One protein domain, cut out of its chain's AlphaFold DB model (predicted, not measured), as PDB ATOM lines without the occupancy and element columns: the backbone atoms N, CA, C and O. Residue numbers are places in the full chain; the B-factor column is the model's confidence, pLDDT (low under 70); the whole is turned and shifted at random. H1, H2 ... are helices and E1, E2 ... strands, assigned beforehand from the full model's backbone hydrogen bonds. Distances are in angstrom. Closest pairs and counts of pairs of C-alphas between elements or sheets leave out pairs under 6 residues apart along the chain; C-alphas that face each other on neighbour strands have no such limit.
ATOM      1  N   PRO A 153     -12.463  -6.635  33.388       76.31
ATOM      2  CA  PRO A 153     -12.952  -7.938  32.930       76.31
ATOM      3  C   PRO A 153     -12.390  -8.392  31.568       76.31
ATOM      4  O   PRO A 153     -12.602  -9.533  31.171       76.31
ATOM      5  N   CYS A 154     -11.653  -7.546  30.839       80.81
ATOM      6  CA  CYS A 154     -11.238  -7.875  29.474       80.81
ATOM      7  C   CYS A 154     -10.254  -9.047  29.385       80.81
ATOM      8  O   CYS A 154     -10.259  -9.737  28.370       80.81
ATOM      9  N   LEU A 155      -9.494  -9.350  30.443       79.44
ATOM     10  CA  LEU A 155      -8.614 -10.528  30.484       79.44
ATOM     11  C   LEU A 155      -9.332 -11.862  30.232       79.44
ATOM     12  O   LEU A 155      -8.714 -12.799  29.734       79.44
ATOM     13  N   GLU A 156     -10.631 -11.958  30.516       80.31
ATOM     14  CA  GLU A 156     -11.423 -13.164  30.233       80.31
ATOM     15  C   GLU A 156     -11.708 -13.346  28.730       80.31
ATOM     16  O   GLU A 156     -12.137 -14.412  28.291       80.31
ATOM     17  N   LEU A 157     -11.433 -12.314  27.928       70.31
ATOM     18  CA  LEU A 157     -11.687 -12.239  26.490       70.31
ATOM     19  C   LEU A 157     -10.386 -12.195  25.665       70.31
ATOM     20  O   LEU A 157     -10.393 -11.770  24.506       70.31
ATOM     21  N   VAL A 158      -9.256 -12.640  26.228       68.25
ATOM     22  CA  VAL A 158      -7.997 -12.823  25.478       68.25
ATOM     23  C   VAL A 158      -8.217 -13.813  24.324       68.25
ATOM     24  O   VAL A 158      -8.834 -14.865  24.487       68.25
ATOM     25  N   GLY A 159      -7.745 -13.464  23.124       59.41
ATOM     26  CA  GLY A 159      -7.984 -14.225  21.892       59.41
ATOM     27  C   GLY A 159      -9.363 -14.012  21.252       59.41
ATOM     28  O   GLY A 159      -9.654 -14.633  20.227       59.41
ATOM     29  N   GLN A 160     -10.209 -13.147  21.820       67.19
ATOM     30  CA  GLN A 160     -11.576 -12.888  21.359       67.19
ATOM     31  C   GLN A 160     -11.848 -11.379  21.235       67.19
ATOM     32  O   GLN A 160     -11.120 -10.541  21.766       67.19
ATOM     33  N   ARG A 161     -12.898 -11.013  20.492       72.00
ATOM     34  CA  ARG A 161     -13.497  -9.671  20.549       72.00
ATOM     35  C   ARG A 161     -14.804  -9.779  21.316       72.00
ATOM     36  O   ARG A 161     -15.574 -10.699  21.055       72.00
ATOM     37  N   GLY A 162     -15.056  -8.840  22.212       84.44
ATOM     38  CA  GLY A 162     -16.264  -8.832  23.018       84.44
ATOM     39  C   GLY A 162     -16.436  -7.540  23.797       84.44
ATOM     40  O   GLY A 162     -15.778  -6.538  23.524       84.44
ATOM     41  N   SER A 163     -17.316  -7.568  24.780       88.75
ATOM     42  CA  SER A 163     -17.449  -6.517  25.777       88.75
ATOM     43  C   SER A 163     -17.838  -7.123  27.115       88.75
ATOM     44  O   SER A 163     -18.408  -8.210  27.179       88.75
ATOM     45  N   ALA A 164     -17.504  -6.418  28.187       89.94
ATOM     46  CA  ALA A 164     -17.784  -6.855  29.542       89.94
ATOM     47  C   ALA A 164     -18.243  -5.684  30.417       89.94
ATOM     48  O   ALA A 164     -18.064  -4.520  30.059       89.94
ATOM     49  N   CYS A 165     -18.860  -6.000  31.553       91.50
ATOM     50  CA  CYS A 165     -19.316  -4.999  32.510       91.50
ATOM     51  C   CYS A 165     -18.262  -4.755  33.591       91.50
ATOM     52  O   CYS A 165     -17.801  -5.699  34.230       91.50
ATOM     53  N   LEU A 166     -17.942  -3.486  33.834       88.06
ATOM     54  CA  LEU A 166     -17.124  -3.023  34.954       88.06
ATOM     55  C   LEU A 166     -17.840  -1.845  35.616       88.06
ATOM     56  O   LEU A 166     -18.052  -0.839  34.954       88.06
ATOM     57  N   ASP A 167     -18.247  -1.965  36.880       89.12
ATOM     58  CA  ASP A 167     -18.884  -0.876  37.645       89.12
ATOM     59  C   ASP A 167     -20.015  -0.146  36.888       89.12
ATOM     60  O   ASP A 167     -20.037   1.076  36.771       89.12
ATOM     61  N   ASN A 168     -20.958  -0.911  36.326       91.31
ATOM     62  CA  ASN A 168     -22.063  -0.416  35.488       91.31
ATOM     63  C   ASN A 168     -21.642   0.276  34.169       91.31
ATOM     64  O   ASN A 168     -22.448   0.951  33.534       91.31
ATOM     65  N   THR A 169     -20.403   0.069  33.724       89.50
ATOM     66  CA  THR A 169     -19.860   0.542  32.445       89.50
ATOM     67  C   THR A 169     -19.637  -0.639  31.502       89.50
ATOM     68  O   THR A 169     -19.012  -1.630  31.885       89.50
ATOM     69  N   VAL A 170     -20.108  -0.543  30.256       89.62
ATOM     70  CA  VAL A 170     -19.728  -1.482  29.187       89.62
ATOM     71  C   VAL A 170     -18.321  -1.130  28.729       89.62
ATOM     72  O   VAL A 170     -18.078  -0.006  28.298       89.62
ATOM     73  N   VAL A 171     -17.407  -2.090  28.789       87.06
ATOM     74  CA  VAL A 171     -16.032  -1.961  28.305       87.06
ATOM     75  C   VAL A 171     -15.878  -2.836  27.069       87.06
ATOM     76  O   VAL A 171     -16.050  -4.053  27.148       87.06
ATOM     77  N   ALA A 172     -15.569  -2.234  25.920       82.44
ATOM     78  CA  ALA A 172     -15.190  -2.981  24.726       82.44
ATOM     79  C   ALA A 172     -13.846  -3.678  24.967       82.44
ATOM     80  O   ALA A 172     -12.897  -3.052  25.429       82.44
ATOM     81  N   CYS A 173     -13.758  -4.963  24.640       78.50
ATOM     82  CA  CYS A 173     -12.563  -5.773  24.828       78.50
ATOM     83  C   CYS A 173     -12.099  -6.334  23.482       78.50
ATOM     84  O   CYS A 173     -12.831  -7.060  22.802       78.50
ATOM     85  N   VAL A 174     -10.867  -6.023  23.088       70.06
ATOM     86  CA  VAL A 174     -10.260  -6.540  21.856       70.06
ATOM     87  C   VAL A 174      -9.002  -7.303  22.233       70.06
ATOM     88  O   VAL A 174      -8.017  -6.706  22.638       70.06
ATOM     89  N   ASN A 175      -9.032  -8.630  22.096       63.25
ATOM     90  CA  ASN A 175      -7.911  -9.503  22.442       63.25
ATOM     91  C   ASN A 175      -7.397  -9.297  23.881       63.25
ATOM     92  O   ASN A 175      -6.198  -9.219  24.113       63.25
ATOM     93  N   GLY A 176      -8.302  -9.178  24.851       65.81
ATOM     94  CA  GLY A 176      -7.916  -8.925  26.241       65.81
ATOM     95  C   GLY A 176      -7.797  -7.449  26.625       65.81
ATOM     96  O   GLY A 176      -7.868  -7.132  27.810       65.81
ATOM     97  N   LEU A 177      -7.690  -6.550  25.642       69.75
ATOM     98  CA  LEU A 177      -7.410  -5.135  25.870       69.75
ATOM     99  C   LEU A 177      -8.697  -4.317  26.044       69.75
ATOM    100  O   LEU A 177      -9.579  -4.401  25.184       69.75
ATOM    101  N   PRO A 178      -8.802  -3.499  27.108       72.50
ATOM    102  CA  PRO A 178      -9.914  -2.582  27.296       72.50
ATOM    103  C   PRO A 178      -9.811  -1.380  26.350       72.50
ATOM    104  O   PRO A 178      -8.816  -0.655  26.348       72.50
ATOM    105  N   GLY A 179     -10.874  -1.160  25.582       71.44
ATOM    106  CA  GLY A 179     -11.063  -0.043  24.661       71.44
ATOM    107  C   GLY A 179     -12.149   0.923  25.136       71.44
ATOM    108  O   GLY A 179     -12.134   1.374  26.282       71.44
ATOM    109  N   GLU A 180     -13.079   1.251  24.235       80.81
ATOM    110  CA  GLU A 180     -14.186   2.185  24.478       80.81
ATOM    111  C   GLU A 180     -15.027   1.799  25.704       80.81
ATOM    112  O   GLU A 180     -15.256   0.616  25.980       80.81
ATOM    113  N   ARG A 181     -15.490   2.817  26.437       85.06
ATOM    114  CA  ARG A 181     -16.280   2.679  27.661       85.06
ATOM    115  C   ARG A 181     -17.603   3.426  27.537       85.06
ATOM    116  O   ARG A 181     -17.609   4.591  27.152       85.06
ATOM    117  N   ILE A 182     -18.701   2.778  27.921       87.44
ATOM    118  CA  ILE A 182     -20.051   3.358  27.933       87.44
ATOM    119  C   ILE A 182     -20.618   3.245  29.350       87.44
ATOM    120  O   ILE A 182     -20.931   2.143  29.799       87.44
ATOM    121  N   ASP A 183     -20.734   4.368  30.061       91.81
ATOM    122  CA  ASP A 183     -21.332   4.410  31.402       91.81
ATOM    123  C   ASP A 183     -22.860   4.285  31.305       91.81
ATOM    124  O   ASP A 183     -23.553   5.217  30.885       91.81
ATOM    125  N   CYS A 184     -23.400   3.133  31.712       92.06
ATOM    126  CA  CYS A 184     -24.840   2.892  31.678       92.06
ATOM    127  C   CYS A 184     -25.591   3.725  32.727       92.06
ATOM    128  O   CYS A 184     -26.789   3.966  32.572       92.06
ATOM    129  N   THR A 185     -24.909   4.214  33.769       92.69
ATOM    130  CA  THR A 185     -25.510   5.028  34.836       92.69
ATOM    131  C   THR A 185     -25.988   6.368  34.298       92.69
ATOM    132  O   THR A 185     -27.094   6.802  34.614       92.69
ATOM    133  N   ALA A 186     -25.197   6.990  33.419       87.38
ATOM    134  CA  ALA A 186     -25.564   8.229  32.736       87.38
ATOM    135  C   ALA A 186     -26.818   8.077  31.852       87.38
ATOM    136  O   ALA A 186     -27.477   9.065  31.534       87.38
ATOM    137  N   MET A 187     -27.150   6.840  31.471       88.12
ATOM    138  CA  MET A 187     -28.312   6.490  30.655       88.12
ATOM    139  C   MET A 187     -29.492   5.955  31.481       88.12
ATOM    140  O   MET A 187     -30.476   5.521  30.888       88.12
ATOM    141  N   GLU A 188     -29.396   5.950  32.818       93.69
ATOM    142  CA  GLU A 188     -30.362   5.303  33.728       93.69
ATOM    143  C   GLU A 188     -30.587   3.810  33.399       93.69
ATOM    144  O   GLU A 188     -31.667   3.250  33.589       93.69
ATOM    145  N   GLN A 189     -29.548   3.152  32.884       95.94
ATOM    146  CA  GLN A 189     -29.546   1.752  32.473       95.94
ATOM    147  C   GLN A 189     -28.603   0.928  33.351       95.94
ATOM    148  O   GLN A 189     -27.766   1.446  34.094       95.94
ATOM    149  N   THR A 190     -28.745  -0.392  33.265       96.25
ATOM    150  CA  THR A 190     -27.858  -1.343  33.939       96.25
ATOM    151  C   THR A 190     -27.003  -2.061  32.906       96.25
ATOM    152  O   THR A 190     -27.514  -2.495  31.876       96.25
ATOM    153  N   CYS A 191     -25.706  -2.188  33.170       95.69
ATOM    154  CA  CYS A 191     -24.830  -3.019  32.359       95.69
ATOM    155  C   CYS A 191     -25.147  -4.491  32.620       95.69
ATOM    156  O   CYS A 191     -25.095  -4.951  33.763       95.69
ATOM    157  N   VAL A 192     -25.443  -5.236  31.560       94.94
ATOM    158  CA  VAL A 192     -25.627  -6.686  31.611       94.94
ATOM    159  C   VAL A 192     -24.650  -7.333  30.643       94.94
ATOM    160  O   VAL A 192     -24.556  -6.922  29.490       94.94
ATOM    161  N   ALA A 193     -23.928  -8.342  31.126       91.25
ATOM    162  CA  ALA A 193     -23.050  -9.178  30.319       91.25
ATOM    163  C   ALA A 193     -23.709 -10.544  30.072       91.25
ATOM    164  O   ALA A 193     -24.171 -11.193  31.011       91.25
ATOM    165  N   ASP A 194     -23.725 -10.975  28.813       88.06
ATOM    166  CA  ASP A 194     -24.124 -12.305  28.361       88.06
ATOM    167  C   ASP A 194     -22.995 -12.904  27.508       88.06
ATOM    168  O   ASP A 194     -22.734 -12.491  26.370       88.06
ATOM    169  N   GLY A 195     -22.264 -13.854  28.096       84.38
ATOM    170  CA  GLY A 195     -21.068 -14.433  27.491       84.38
ATOM    171  C   GLY A 195     -20.010 -13.370  27.185       84.38
ATOM    172  O   GLY A 195     -19.513 -12.703  28.086       84.38
ATOM    173  N   SER A 196     -19.659 -13.221  25.905       85.06
ATOM    174  CA  SER A 196     -18.651 -12.265  25.430       85.06
ATOM    175  C   SER A 196     -19.224 -10.897  25.046       85.06
ATOM    176  O   SER A 196     -18.533 -10.126  24.383       85.06
ATOM    177  N   THR A 197     -20.488 -10.605  25.360       89.69
ATOM    178  CA  THR A 197     -21.130  -9.332  25.003       89.69
ATOM    179  C   THR A 197     -21.728  -8.685  26.240       89.69
ATOM    180  O   THR A 197     -22.500  -9.306  26.957       89.69
ATOM    181  N   ALA A 198     -21.423  -7.414  26.454       93.06
ATOM    182  CA  ALA A 198     -22.064  -6.547  27.428       93.06
ATOM    183  C   ALA A 198     -22.783  -5.381  26.750       93.06
ATOM    184  O   ALA A 198     -22.321  -4.846  25.736       93.06
ATOM    185  N   SER A 199     -23.910  -4.982  27.331       95.31
ATOM    186  CA  SER A 199     -24.758  -3.896  26.847       95.31
ATOM    187  C   SER A 199     -25.466  -3.184  28.000       95.31
ATOM    188  O   SER A 199     -25.706  -3.762  29.061       95.31
ATOM    189  N   CYS A 200     -25.807  -1.912  27.789       96.25
ATOM    190  CA  CYS A 200     -26.681  -1.170  28.691       96.25
ATOM    191  C   CYS A 200     -28.142  -1.523  28.378       96.25
ATOM    192  O   CYS A 200     -28.582  -1.418  27.230       96.25
ATOM    193  N   VAL A 201     -28.891  -1.968  29.388       95.69
ATOM    194  CA  VAL A 201     -30.307  -2.337  29.262       95.69
ATOM    195  C   VAL A 201     -31.169  -1.551  30.247       95.69
ATOM    196  O   VAL A 201     -30.734  -1.222  31.353       95.69
ATOM    197  N   ALA A 202     -32.398  -1.231  29.835       90.88
ATOM    198  CA  ALA A 202     -33.391  -0.634  30.723       90.88
ATOM    199  C   ALA A 202     -33.783  -1.628  31.828       90.88
ATOM    200  O   ALA A 202     -33.844  -2.834  31.575       90.88
ATOM    201  N   GLN A 203     -34.025  -1.108  33.033       70.88
ATOM    202  CA  GLN A 203     -34.534  -1.885  34.167       70.88
ATOM    203  C   GLN A 203     -36.005  -2.271  33.992       70.88
ATOM    204  O   GLN A 203     -36.766  -1.474  33.392       70.88
TER     205      GLN A 203
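This is residues 153 to 203 of the 203 residues of an uncharacterized protein of Pseudenhygromyxa sp. WMMC2535 (UniProt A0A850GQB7). A strongly twisted sheet of three strands, E1, E2 and E3, is partly face to face with the two-stranded hairpin E4 and E5, a loose sandwich in which the hairpin packs on E1 and E2 while E3 is left to one side. The short helix H1 packs on the three-stranded sheet near one end of the long axis. The 51 printed residues hold one named helix and five named strands, in the order H1 E1 E2 E3 E4 E5; both sheets, E1 - E2 - E3 and E4 - E5, are antiparallel, and the class is mostly strand. The whole is compact, with a radius of gyration of the C-alphas of 10.2 A, and elongated, spanning 32 by 17 by 13 A.

E3, residues 177 to 183, measures 17.8 A, E2, residues 169 to 174, 16.0 A, and E1, residues 161 to 166, 16.3 A. E4, residues 190 to 194, measures 12.9 A and E5, residues 197 to 201, 12.3 A, ending at C-alpha 201 (-30.307, -2.337, 29.262). H1, residues 154 to 157, measures 5.3 A and begins at C-alpha 154 (-11.238, -7.875, 29.474).

E1, E2 and E3 form a meander, each strand the antiparallel neighbour of the one before; N 164 and O 171 are 3.0 A apart, N 172 and O 180 2.9 A. In the hairpin E4 and E5, N 192 and O 199 are 2.9 A apart. The closest C-alphas of E1 and E5, Ser 163 and Thr 197, are 4.7 A apart. E3 and E5 are only just apart, at 8.1 A. H1 is on the three-stranded sheet at a height of 7.3 A; it is too short for an O i to N i+4 pair, and its one O i to N i+3 pair is within hydrogen-bond range.

The C-alphas farthest apart, of Gly 159 and Glu 188, are 32.0 A apart. The printed part has no cut and no long link. Residues 158 to 160 and 175 to 177 have pLDDT under 70.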